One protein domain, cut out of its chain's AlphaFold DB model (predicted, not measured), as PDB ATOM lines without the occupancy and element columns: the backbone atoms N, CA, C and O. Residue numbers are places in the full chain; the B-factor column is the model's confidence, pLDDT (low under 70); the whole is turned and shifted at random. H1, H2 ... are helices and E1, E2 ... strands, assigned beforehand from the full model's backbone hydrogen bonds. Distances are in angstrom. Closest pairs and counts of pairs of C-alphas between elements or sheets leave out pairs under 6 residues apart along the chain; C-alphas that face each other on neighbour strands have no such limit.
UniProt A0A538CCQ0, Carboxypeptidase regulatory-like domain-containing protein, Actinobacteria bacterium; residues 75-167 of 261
ATOM      1  N   HIS A  75      79.200  62.178 144.550       46.47
ATOM      2  CA  HIS A  75      80.391  61.328 144.513       46.47
ATOM      3  C   HIS A  75      81.627  62.219 144.339       46.47
ATOM      4  O   HIS A  75      82.056  62.504 143.224       46.47
ATOM      5  N   ARG A  76      82.168  62.707 145.460       67.75
ATOM      6  CA  ARG A  76      83.415  63.475 145.479       67.75
ATOM      7  C   ARG A  76      84.581  62.501 145.521       67.75
ATOM      8  O   ARG A  76      84.888  61.983 146.598       67.75
ATOM      9  N   GLU A  77      85.203  62.249 144.376       75.31
ATOM     10  CA  GLU A  77      86.507  61.590 144.347       75.31
ATOM     11  C   GLU A  77      87.544  62.513 145.005       75.31
ATOM     12  O   GLU A  77      87.463  63.740 144.912       75.31
ATOM     13  N   ARG A  78      88.437  61.930 145.810       85.12
ATOM     14  CA  ARG A  78      89.342  62.654 146.716       85.12
ATOM     15  C   ARG A  78      90.681  61.941 146.716       85.12
ATOM     16  O   ARG A  78      90.889  61.008 147.498       85.12
ATOM     17  N   THR A  79      91.570  62.383 145.843       89.69
ATOM     18  CA  THR A  79      92.841  61.711 145.592       89.69
ATOM     19  C   THR A  79      93.966  62.497 146.248       89.69
ATOM     20  O   THR A  79      94.145  63.690 146.009       89.69
ATOM     21  N   VAL A  80      94.712  61.811 147.116       92.25
ATOM     22  CA  VAL A  80      95.951  62.314 147.712       92.25
ATOM     23  C   VAL A  80      97.098  61.649 146.983       92.25
ATOM     24  O   VAL A  80      97.156  60.423 146.918       92.25
ATOM     25  N   GLU A  81      98.027  62.436 146.469       94.88
ATOM     26  CA  GLU A  81      99.218  61.942 145.790       94.88
ATOM     27  C   GLU A  81     100.460  62.469 146.494       94.88
ATOM     28  O   GLU A  81     100.510  63.630 146.897       94.88
ATOM     29  N   ARG A  82     101.484  61.626 146.627       94.00
ATOM     30  CA  ARG A  82     102.814  62.042 147.076       94.00
ATOM     31  C   ARG A  82     103.735  62.136 145.871       94.00
ATOM     32  O   ARG A  82     103.691  61.279 144.988       94.00
ATOM     33  N   ARG A  83     104.590  63.153 145.862       95.00
ATOM     34  CA  ARG A  83     105.644  63.295 144.862       95.00
ATOM     35  C   ARG A  83     106.832  62.391 145.184       95.00
ATOM     36  O   ARG A  83     107.339  62.407 146.306       95.00
ATOM     37  N   THR A  84     107.310  61.675 144.174       91.31
ATOM     38  CA  THR A  84     108.552  60.896 144.200       91.31
ATOM     39  C   THR A  84     109.363  61.274 142.962       91.31
ATOM     40  O   THR A  84     109.070  60.835 141.850       91.31
ATOM     41  N   GLY A  85     110.354  62.155 143.136       90.12
ATOM     42  CA  GLY A  85     111.082  62.763 142.019       90.12
ATOM     43  C   GLY A  85     110.166  63.633 141.148       90.12
ATOM     44  O   GLY A  85     109.568  64.599 141.627       90.12
ATOM     45  N   ALA A  86     110.045  63.291 139.865       91.25
ATOM     46  CA  ALA A  86     109.132  63.964 138.937       91.25
ATOM     47  C   ALA A  86     107.678  63.452 139.021       91.25
ATOM     48  O   ALA A  86     106.763  64.144 138.578       91.25
ATOM     49  N   THR A  87     107.456  62.260 139.582       94.88
ATOM     50  CA  THR A  87     106.184  61.531 139.475       94.88
ATOM     51  C   THR A  87     105.274  61.786 140.671       94.88
ATOM     52  O   THR A  87     105.723  61.780 141.818       94.88
ATOM     53  N   TRP A  88     103.977  61.953 140.408       95.12
ATOM     54  CA  TRP A  88     102.924  61.922 141.420       95.12
ATOM     55  C   TRP A  88     102.358  60.506 141.537       95.12
ATOM     56  O   TRP A  88     101.976  59.909 140.532       95.12
ATOM     57  N   THR A  89     102.312  59.969 142.757       95.44
ATOM     58  CA  THR A  89     101.820  58.613 143.031       95.44
ATOM     59  C   THR A  89     100.672  58.665 144.042       95.44
ATOM     60  O   THR A  89     100.879  59.192 145.141       95.44
ATOM     61  N   PRO A  90      99.485  58.102 143.742       93.69
ATOM     62  CA  PRO A  90      98.373  58.027 144.687       93.69
ATOM     63  C   PRO A  90      98.737  57.307 145.992       93.69
ATOM     64  O   PRO A  90      99.280  56.201 145.989       93.69
ATOM     65  N   VAL A  91      98.391  57.917 147.124       91.31
ATOM     66  CA  VAL A  91      98.612  57.393 148.475       91.31
ATOM     67  C   VAL A  91      97.267  57.135 149.142       91.31
ATOM     68  O   VAL A  91      96.416  58.017 149.231       91.31
ATOM     69  N   ARG A  92      97.082  55.927 149.689       86.62
ATOM     70  CA  ARG A  92      95.881  55.553 150.458       86.62
ATOM     71  C   ARG A  92      95.885  56.173 151.864       86.62
ATOM     72  O   ARG A  92      95.951  55.459 152.863       86.62
ATOM     73  N   HIS A  93      95.804  57.500 151.945       85.75
ATOM     74  CA  HIS A  93      95.657  58.229 153.207       85.75
ATOM     75  C   HIS A  93      94.177  58.442 153.545       85.75
ATOM     76  O   HIS A  93      93.393  58.859 152.693       85.75
ATOM     77  N   ARG A  94      93.769  58.180 154.793       82.94
ATOM     78  CA  ARG A  94      92.394  58.472 155.232       82.94
ATOM     79  C   ARG A  94      92.260  59.954 155.572       82.94
ATOM     80  O   ARG A  94      92.958  60.450 156.453       82.94
ATOM     81  N   HIS A  95      91.328  60.630 154.912       86.38
ATOM     82  CA  HIS A  95      90.860  61.946 155.334       86.38
ATOM     83  C   HIS A  95      89.786  61.824 156.424       86.38
ATOM     84  O   HIS A  95      89.122  60.795 156.562       86.38
ATOM     85  N   GLN A  96      89.595  62.905 157.170       86.56
ATOM     86  CA  GLN A  96      88.444  63.153 158.032       86.56
ATOM     87  C   GLN A  96      87.715  64.404 157.529       86.56
ATOM     88  O   GLN A  96      88.282  65.192 156.774       86.56
ATOM     89  N   VAL A  97      86.460  64.571 157.938       84.94
ATOM     90  CA  VAL A  97      85.672  65.790 157.709       84.94
ATOM     91  C   VAL A  97      85.487  66.461 159.069       84.94
ATOM     92  O   VAL A  97      85.071  65.792 160.017       84.94
ATOM     93  N   THR A  98      85.850  67.737 159.204       82.50
ATOM     94  CA  THR A  98      85.703  68.472 160.475       82.50
ATOM     95  C   THR A  98      84.236  68.866 160.720       82.50
ATOM     96  O   THR A  98      83.430  68.848 159.789       82.50
ATOM     97  N   PRO A  99      83.859  69.297 161.941       81.06
ATOM     98  CA  PRO A  99      82.542  69.891 162.191       81.06
ATOM     99  C   PRO A  99      82.254  71.175 161.388       81.06
ATOM    100  O   PRO A  99      81.092  71.530 161.232       81.06
ATOM    101  N   ALA A 100      83.285  71.852 160.866       77.69
ATOM    102  CA  ALA A 100      83.154  72.980 159.937       77.69
ATOM    103  C   ALA A 100      83.134  72.541 158.453       77.69
ATOM    104  O   ALA A 100      83.024  73.372 157.555       77.69
ATOM    105  N   GLY A 101      83.216  71.233 158.187       78.69
ATOM    106  CA  GLY A 101      83.188  70.623 156.860       78.69
ATOM    107  C   GLY A 101      84.562  70.373 156.233       78.69
ATOM    108  O   GLY A 101      84.637  69.621 155.262       78.69
ATOM    109  N   ASP A 102      85.645  70.947 156.767       83.62
ATOM    110  CA  ASP A 102      86.998  70.910 156.184       83.62
ATOM    111  C   ASP A 102      87.521  69.482 155.959       83.62
ATOM    112  O   ASP A 102      87.256  68.574 156.752       83.62
ATOM    113  N   LEU A 103      88.334  69.286 154.918       84.56
ATOM    114  CA  LEU A 103      89.031  68.020 154.684       84.56
ATOM    115  C   LEU A 103      90.337  67.984 155.489       84.56
ATOM    116  O   LEU A 103      91.260  68.744 155.212       84.56
ATOM    117  N   ALA A 104      90.433  67.104 156.483       85.50
ATOM    118  CA  ALA A 104      91.608  66.987 157.347       85.50
ATOM    119  C   ALA A 104      92.379  65.687 157.077       85.50
ATOM    120  O   ALA A 104      91.844  64.588 157.252       85.50
ATOM    121  N   PHE A 105      93.656  65.782 156.711       87.00
ATOM    122  CA  PHE A 105      94.510  64.618 156.434       87.00
ATOM    123  C   PHE A 105      95.293  64.198 157.685       87.00
ATOM    124  O   PHE A 105      96.519  64.200 157.735       87.00
ATOM    125  N   VAL A 106      94.564  63.833 158.740       83.50
ATOM    126  CA  VAL A 106      95.136  63.552 160.069       83.50
ATOM    127  C   VAL A 106      96.218  62.459 159.998       83.50
ATOM    128  O   VAL A 106      96.042  61.440 159.332       83.50
ATOM    129  N   ASN A 107      97.335  62.652 160.707       86.69
ATOM    130  CA  ASN A 107      98.575  61.853 160.624       86.69
ATOM    131  C   ASN A 107      99.382  61.968 159.311       86.69
ATOM    132  O   ASN A 107     100.372  61.252 159.170       86.69
ATOM    133  N   LEU A 108      99.034  62.846 158.364       87.25
ATOM    134  CA  LEU A 108      99.919  63.138 157.231       87.25
ATOM    135  C   LEU A 108     101.256  63.702 157.756       87.25
ATOM    136  O   LEU A 108     101.280  64.491 158.701       87.25
ATOM    137  N   GLY A 109     102.374  63.220 157.209       88.50
ATOM    138  CA  GLY A 109     103.728  63.542 157.685       88.50
ATOM    139  C   GLY A 109     104.204  62.777 158.933       88.50
ATOM    140  O   GLY A 109     105.391  62.826 159.249       88.50
ATOM    141  N   ARG A 110     103.345  62.030 159.638       90.00
ATOM    142  CA  ARG A 110     103.751  61.301 160.853       90.00
ATOM    143  C   ARG A 110     104.747  60.182 160.517       90.00
ATOM    144  O   ARG A 110     104.393  59.242 159.809       90.00
ATOM    145  N   SER A 111     105.959  60.250 161.066       89.62
ATOM    146  CA  SER A 111     107.022  59.250 160.880       89.62
ATOM    147  C   SER A 111     107.519  58.705 162.224       89.62
ATOM    148  O   SER A 111     107.281  59.299 163.273       89.62
ATOM    149  N   ARG A 112     108.206  57.554 162.204       87.88
ATOM    150  CA  ARG A 112     109.026  57.089 163.344       87.88
ATOM    151  C   ARG A 112     110.428  57.702 163.339       87.88
ATOM    152  O   ARG A 112     111.057  57.739 164.385       87.88
ATOM    153  N   ASP A 113     110.879  58.178 162.183       88.50
ATOM    154  CA  ASP A 113     112.157  58.859 161.992       88.50
ATOM    155  C   ASP A 113     111.943  60.066 161.060       88.50
ATOM    156  O   ASP A 113     112.135  59.967 159.843       88.50
ATOM    157  N   PRO A 114     111.459  61.205 161.584       85.62
ATOM    158  CA  PRO A 114     111.269  62.403 160.775       85.62
ATOM    159  C   PRO A 114     112.596  63.066 160.379       85.62
ATOM    160  O   PRO A 114     112.638  63.759 159.367       85.62
ATOM    161  N   ALA A 115     113.685  62.832 161.122       83.88
ATOM    162  CA  ALA A 115     114.994  63.401 160.812       83.88
ATOM    163  C   ALA A 115     115.520  62.869 159.469       83.88
ATOM    164  O   ALA A 115     115.945  63.656 158.625       83.88
ATOM    165  N   THR A 116     115.396  61.560 159.229       84.94
ATOM    166  CA  THR A 116     115.746  60.939 157.941       84.94
ATOM    167  C   THR A 116     114.637  61.094 156.890       84.94
ATOM    168  O   THR A 116     114.929  61.130 155.697       84.94
ATOM    169  N   THR A 117     113.357  61.200 157.286       83.38
ATOM    170  CA  THR A 117     112.246  61.343 156.313       83.38
ATOM    171  C   THR A 117     112.125  62.767 155.740       83.38
ATOM    172  O   THR A 117     111.655  62.924 154.614       83.38
ATOM    173  N   GLY A 118     112.528  63.802 156.486       88.44
ATOM    174  CA  GLY A 118     112.574  65.191 156.020       88.44
ATOM    175  C   GLY A 118     111.204  65.770 155.643       88.44
ATOM    176  O   GLY A 118     110.286  65.831 156.470       88.44
ATOM    177  N   THR A 119     111.075  66.220 154.395       90.81
ATOM    178  CA  THR A 119     109.859  66.802 153.807       90.81
ATOM    179  C   THR A 119     109.430  66.040 152.547       90.81
ATOM    180  O   THR A 119     110.218  65.318 151.937       90.81
ATOM    181  N   PHE A 120     108.169  66.185 152.131       91.44
ATOM    182  CA  PHE A 120     107.701  65.706 150.825       91.44
ATOM    183  C   PHE A 120     106.520  66.522 150.293       91.44
ATOM    184  O   PHE A 120     105.676  66.966 151.068       91.44
ATOM    185  N   ASP A 121     106.426  66.677 148.971       93.75
ATOM    186  CA  ASP A 121     105.272  67.330 148.351       93.75
ATOM    187  C   ASP A 121     104.062  66.388 148.298       93.75
ATOM    188  O   ASP A 121     104.179  65.189 148.008       93.75
ATOM    189  N   VAL A 122     102.887  66.964 148.543       93.56
ATOM    190  CA  VAL A 122     101.576  66.323 148.437       93.56
ATOM    191  C   VAL A 122     100.692  67.138 147.502       93.56
ATOM    192  O   VAL A 122     100.651  68.363 147.600       93.56
ATOM    193  N   ARG A 123      99.957  66.449 146.629       94.44
ATOM    194  CA  ARG A 123      98.873  67.010 145.822       94.44
ATOM    195  C   ARG A 123      97.546  66.453 146.323       94.44
ATOM    196  O   ARG A 123      97.423  65.249 146.545       94.44
ATOM    197  N   VAL A 124      96.572  67.332 146.526       92.56
ATOM    198  CA  VAL A 124      95.198  66.992 146.908       92.56
ATOM    199  C   VAL A 124      94.266  67.444 145.795       92.56
ATOM    200  O   VAL A 124      94.013  68.639 145.629       92.56
ATOM    201  N   THR A 125      93.744  66.467 145.061       92.44
ATOM    202  CA  THR A 125      92.716  66.656 144.038       92.44
ATOM    203  C   THR A 125      91.367  66.268 144.632       92.44
ATOM    204  O   THR A 125      91.245  65.235 145.298       92.44
ATOM    205  N   VAL A 126      90.349  67.096 144.409       90.62
ATOM    206  CA  VAL A 126      88.966  66.776 144.763       90.62
ATOM    207  C   VAL A 126      88.084  67.098 143.575       90.62
ATOM    208  O   VAL A 126      87.977  68.258 143.182       90.62
ATOM    209  N   ASP A 127      87.408  66.079 143.064       88.62
ATOM    210  CA  ASP A 127      86.476  66.213 141.956       88.62
ATOM    211  C   ASP A 127      85.038  66.304 142.469       88.62
ATOM    212  O   ASP A 127      84.665  65.748 143.507       88.62
ATOM    213  N   CYS A 128      84.212  67.057 141.750       89.19
ATOM    214  CA  CYS A 128      82.821  67.299 142.102       89.19
ATOM    215  C   CYS A 128      82.019  67.503 140.810       89.19
ATOM    216  O   CYS A 128      82.303  68.411 140.025       89.19
ATOM    217  N   ALA A 129      81.056  66.615 140.555       90.00
ATOM    218  CA  ALA A 129      80.392  66.496 139.258       90.00
ATOM    219  C   ALA A 129      79.763  67.821 138.784       90.00
ATOM    220  O   ALA A 129      79.013  68.467 139.513       90.00
ATOM    221  N   GLY A 130      80.069  68.216 137.545       92.75
ATOM    222  CA  GLY A 130      79.593  69.470 136.952       92.75
ATOM    223  C   GLY A 130      80.325  70.736 137.412       92.75
ATOM    224  O   GLY A 130      79.975  71.822 136.958       92.75
ATOM    225  N   THR A 131      81.339  70.635 138.273       95.62
ATOM    226  CA  THR A 131      82.142  71.785 138.726       95.62
ATOM    227  C   THR A 131      83.601  71.674 138.290       95.62
ATOM    228  O   THR A 131      84.079  70.596 137.943       95.62
ATOM    229  N   ILE A 132      84.305  72.802 138.308       95.19
ATOM    230  CA  ILE A 132      85.736  72.908 138.035       95.19
ATOM    231  C   ILE A 132      86.420  73.379 139.329       95.19
ATOM    232  O   ILE A 132      86.078  74.463 139.820       95.19
ATOM    233  N   PRO A 133      87.345  72.583 139.903       94.75
ATOM    234  CA  PRO A 133      88.110  72.980 141.077       94.75
ATOM    235  C   PRO A 133      89.195  74.006 140.716       94.75
ATOM    236  O   PRO A 133      89.791  73.946 139.637       94.75
ATOM    237  N   GLU A 134      89.451  74.939 141.633       93.62
ATOM    238  CA  GLU A 134      90.469  75.988 141.509       93.62
ATOM    239  C   GLU A 134      90.991  76.408 142.897       93.62
ATOM    240  O   GLU A 134      90.234  76.853 143.766       93.62
ATOM    241  N   ALA A 135      92.293  76.246 143.122       92.81
ATOM    242  CA  ALA A 135      93.011  76.726 144.296       92.81
ATOM    243  C   ALA A 135      93.368  78.218 144.146       92.81
ATOM    244  O   ALA A 135      93.237  78.805 143.074       92.81
ATOM    245  N   LEU A 136      93.848  78.860 145.217       89.19
ATOM    246  CA  LEU A 136      94.128  80.310 145.225       89.19
ATOM    247  C   LEU A 136      95.196  80.778 144.210       89.19
ATOM    248  O   LEU A 136      95.285  81.973 143.949       89.19
ATOM    249  N   ASN A 137      95.982  79.861 143.642       88.62
ATOM    250  CA  ASN A 137      96.969  80.112 142.588       88.62
ATOM    251  C   ASN A 137      96.467  79.779 141.162       88.62
ATOM    252  O   ASN A 137      97.224  79.947 140.210       88.62
ATOM    253  N   GLY A 138      95.226  79.300 141.005       88.69
ATOM    254  CA  GLY A 138      94.642  78.881 139.723       88.69
ATOM    255  C   GLY A 138      94.762  77.384 139.394       88.69
ATOM    256  O   GLY A 138      94.159  76.936 138.416       88.69
ATOM    257  N   ASP A 139      95.488  76.593 140.193       91.12
ATOM    258  CA  ASP A 139      95.626  75.147 139.962       91.12
ATOM    259  C   ASP A 139      94.329  74.378 140.277       91.12
ATOM    260  O   ASP A 139      93.610  74.735 141.208       91.12
ATOM    261  N   PRO A 140      94.039  73.252 139.596       91.62
ATOM    262  CA  PRO A 140      92.890  72.398 139.920       91.62
ATOM    263  C   PRO A 140      93.037  71.573 141.209       91.62
ATOM    264  O   PRO A 140      92.117  70.850 141.581       91.62
ATOM    265  N   ALA A 141      94.195  71.627 141.865       93.31
ATOM    266  CA  ALA A 141      94.521  70.823 143.034       93.31
ATOM    267  C   ALA A 141      95.401  71.625 143.995       93.31
ATOM    268  O   ALA A 141      96.232  72.425 143.567       93.31
ATOM    269  N   ILE A 142      95.266  71.377 145.298       92.94
ATOM    270  CA  ILE A 142      96.170  71.966 146.291       92.94
ATOM    271  C   ILE A 142      97.478  71.180 146.259       92.94
ATOM    272  O   ILE A 142      97.495  69.995 146.592       92.94
ATOM    273  N   THR A 143      98.573  71.840 145.885       93.25
ATOM    274  CA  THR A 143      99.931  71.289 145.985       93.25
ATOM    275  C   THR A 143     100.646  71.939 147.161       93.25
ATOM    276  O   THR A 143     100.692  73.164 147.255       93.25
ATOM    277  N   THR A 144     101.193  71.147 148.084       90.38
ATOM    278  CA  THR A 144     101.858  71.686 149.275       90.38
ATOM    279  C   THR A 144     102.909  70.740 149.850       90.38
ATOM    280  O   THR A 144     102.759  69.519 149.809       90.38
ATOM    281  N   THR A 145     103.974  71.296 150.424       91.62
ATOM    282  CA  THR A 145     105.030  70.514 151.078       91.62
ATOM    283  C   THR A 145     104.632  70.174 152.520       91.62
ATOM    284  O   THR A 145     104.122  71.009 153.277       91.62
ATOM    285  N   VAL A 146     104.853  68.919 152.907       89.88
ATOM    286  CA  VAL A 146     104.589  68.371 154.241       89.88
ATOM    287  C   VAL A 146     105.913  68.080 154.938       89.88
ATOM    288  O   VAL A 146     106.708  67.274 154.459       89.88
ATOM    289  N   THR A 147     106.126  68.700 156.096       89.31
ATOM    290  CA  THR A 147     107.223  68.361 157.013       89.31
ATOM    291  C   THR A 147     106.851  67.144 157.846       89.31
ATOM    292  O   THR A 147     105.725  67.047 158.344       89.31
ATOM    293  N   THR A 148     107.781  66.203 158.000       90.75
ATOM    294  CA  THR A 148     107.538  65.015 158.824       90.75
ATOM    295  C   THR A 148     107.720  65.287 160.317       90.75
ATOM    296  O   THR A 148     108.450  66.193 160.712       90.75
ATOM    297  N   TRP A 149     107.012  64.531 161.160       89.56
ATOM    298  CA  TRP A 149     106.958  64.768 162.608       89.56
ATOM    299  C   TRP A 149     106.886  63.472 163.426       89.56
ATOM    300  O   TRP A 149     106.356  62.460 162.955       89.56
ATOM    301  N   ALA A 150     107.428  63.509 164.648       89.12
ATOM    302  CA  ALA A 150     107.489  62.368 165.565       89.12
ATOM    303  C   ALA A 150     106.225  62.284 166.451       89.12
ATOM    304  O   ALA A 150     105.640  63.318 166.769       89.12
ATOM    305  N   PRO A 151     105.773  61.089 166.887       85.81
ATOM    306  CA  PRO A 151     104.511  60.921 167.623       85.81
ATOM    307  C   PRO A 151     104.388  61.709 168.938       85.81
ATOM    308  O   PRO A 151     103.274  61.958 169.394       85.81
ATOM    309  N   ASP A 152     105.522  62.032 169.545       87.75
ATOM    310  CA  ASP A 152     105.737  62.775 170.787       87.75
ATOM    311  C   ASP A 152     105.997  64.278 170.562       87.75
ATOM    312  O   ASP A 152     105.736  65.080 171.456       87.75
ATOM    313  N   ALA A 153     106.411  64.663 169.350       83.62
ATOM    314  CA  ALA A 153     106.575  66.045 168.896       83.62
ATOM    315  C   ALA A 153     105.622  66.350 167.713       83.62
ATOM    316  O   ALA A 153     106.065  66.455 166.564       83.62
ATOM    317  N   PRO A 154     104.298  66.446 167.957       76.69
ATOM    318  CA  PRO A 154     103.308  66.673 166.909       76.69
ATOM    319  C   PRO A 154     103.467  68.031 166.218       76.69
ATOM    320  O   PRO A 154     103.655  69.057 166.869       76.69
ATOM    321  N   ALA A 155     103.304  68.046 164.893       76.06
ATOM    322  CA  ALA A 155     103.287  69.281 164.117       76.06
ATOM    323  C   ALA A 155     102.072  70.163 164.466       76.06
ATOM    324  O   ALA A 155     100.937  69.679 164.539       76.06
ATOM    325  N   THR A 156     102.305  71.470 164.608       76.44
ATOM    326  CA  THR A 156     101.250  72.486 164.723       76.44
ATOM    327  C   THR A 156     100.316  72.427 163.505       76.44
ATOM    328  O   THR A 156     100.810  72.345 162.376       76.44
ATOM    329  N   PRO A 157      98.982  72.498 163.680       68.62
ATOM    330  CA  PRO A 157      98.055  72.635 162.562       68.62
ATOM    331  C   PRO A 157      98.366  73.886 161.733       68.62
ATOM    332  O   PRO A 157      98.340  75.002 162.251       68.62
ATOM    333  N   ALA A 158      98.649  73.706 160.444       71.75
ATOM    334  CA  ALA A 158      98.717  74.820 159.504       71.75
ATOM    335  C   ALA A 158      97.310  75.375 159.224       71.75
ATOM    336  O   ALA A 158      96.315  74.650 159.329       71.75
ATOM    337  N   GLN A 159      97.243  76.649 158.826       78.88
ATOM    338  CA  GLN A 159      96.022  77.267 158.310       78.88
ATOM    339  C   GLN A 159      95.452  76.433 157.143       78.88
ATOM    340  O   GLN A 159      96.241  75.887 156.368       78.88
ATOM    341  N   PRO A 160      94.116  76.321 156.995       81.62
ATOM    342  CA  PRO A 160      93.540  75.596 155.874       81.62
ATOM    343  C   PRO A 160      93.927  76.196 154.520       81.62
ATOM    344  O   PRO A 160      93.741  77.394 154.288       81.62
ATOM    345  N   ASP A 161      94.380  75.342 153.607       87.81
ATOM    346  CA  ASP A 161      94.445  75.659 152.181       87.81
ATOM    347  C   ASP A 161      93.003  75.709 151.612       87.81
ATOM    348  O   ASP A 161      92.114  75.011 152.108       87.81
ATOM    349  N   VAL A 162      92.727  76.538 150.597       89.56
ATOM    350  CA  VAL A 162      91.358  76.748 150.067       89.56
ATOM    351  C   VAL A 162      91.241  76.268 148.624       89.56
ATOM    352  O   VAL A 162      91.942  76.766 147.743       89.56
ATOM    353  N   LEU A 163      90.290  75.360 148.386       91.44
ATOM    354  CA  LEU A 163      89.884  74.892 147.059       91.44
ATOM    355  C   LEU A 163      88.453  75.368 146.776       91.44
ATOM    356  O   LEU A 163      87.527  75.062 147.531       91.44
ATOM    357  N   ARG A 164      88.272  76.148 145.708       92.56
ATOM    358  CA  ARG A 164      86.965  76.648 145.257       92.56
ATOM    359  C   ARG A 164      86.411  75.745 144.165       92.56
ATOM    360  O   ARG A 164      87.172  75.148 143.413       92.56
ATOM    361  N   PHE A 165      85.088  75.691 144.068       93.56
ATOM    362  CA  PHE A 165      84.371  74.917 143.059       93.56
ATOM    363  C   PHE A 165      83.469  75.861 142.282       93.56
ATOM    364  O   PHE A 165      82.506  76.398 142.827       93.56
ATOM    365  N   PHE A 166      83.799  76.084 141.015       95.94
ATOM    366  CA  PHE A 166      82.999  76.914 140.122       95.94
ATOM    367  C   PHE A 166      82.117  76.026 139.239       95.94
ATOM    368  O   PHE A 166      82.573  74.954 138.835       95.94
ATOM    369  N   PRO A 167      80.883  76.430 138.891       97.81
ATOM    370  CA  PRO A 167      80.094  75.704 137.902       97.81
ATOM    371  C   PRO A 167      80.848  75.604 136.566       97.81
ATOM    372  O   PRO A 167      81.409  76.594 136.092       97.81
TER     373      PRO A 167
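What this domain is: This is residues 75 to 167 of the 261 residues of the protein "Carboxypeptidase regulatory-like domain-containing protein" of Actinobacteria bacterium (UniProt A0A538CCQ0). A strongly twisted sheet of four strands, E2 - E1 - E3 - E5, makes the body, and a separate two-strand ribbon, E4 with E6, continues past the end where E3 ends and E5 begins. The one short helix, H1, sits past the other end, just before E3, and the unnamed residues 104 to 109 run over one face of the large sheet. The printed part has 93 residues, with six named strands and one named helix in the order E1 E2 H1 E3 E4 E5 E6; both sheets are antiparallel. The class is mostly strand, though under half of the residues, 41, are in named elements. The whole is compact, with a radius of gyration of the C-alphas of 14.1 A and spans of 43 by 35 by 23 A.

Where its parts are: E3, residues 119 to 126, is the longest strand at 22.8 A, beginning at C-alpha 119 at (109.859, 66.802, 153.807). E1, residues 78 to 84, spans 19.5 A from C-alpha 78 at (89.342, 62.654, 146.716). E2, residues 87 to 90, spans 10.0 A, and E5, residues 142 to 147, 15.8 A. E4, residues 131 to 135, spans 13.2 A. E6, residues 161 to 167, spans 20.2 A and ends at C-alpha 167 at (80.094, 75.704, 137.902). H1, residues 114 to 117, spans 4.7 A.

How they stand to each other: E1 and E3 are antiparallel at 152 degrees, with N 81 and O 123 2.9 A apart, within hydrogen-bond range. E3 and E5 are antiparallel at 151 degrees, with N 124 and O 142 at 2.8 A. E1 and E2 form a hairpin at 142 degrees, with N 84 and O 87 at 2.8 A. E2 and E5 are the edge strands. E2, H1 and E3 form a split strand-helix-strand unit, two strands running the same way with E1 between them in the sheet; its crossover is right-handed. H1 is not on the sheet. It is too short for any O i to N i+4 pair, but its one O i to N i+3 pair is within range. E4 and E6 are antiparallel at 152 degrees, with N 132 and O 166 at 2.8 A. The closest C-alphas of E5 and E6, Ile 142 and Leu 163, are 7.0 A apart. E3 and E6 are apart, but only just, at 8.5 A.

The domain as a whole: The two C-alphas farthest apart, those of Asp 152 and Pro 167, are 43.7 A apart. The printed part has no cut. The long links are E2 to H1, residues 91 to 113, where residues 96 to 97 pair antiparallel with 103 to 104, and E5 to E6, residues 148 to 160. The mean pLDDT of the printed part is 87.7; residues 75 to 76 and 157 are under 70.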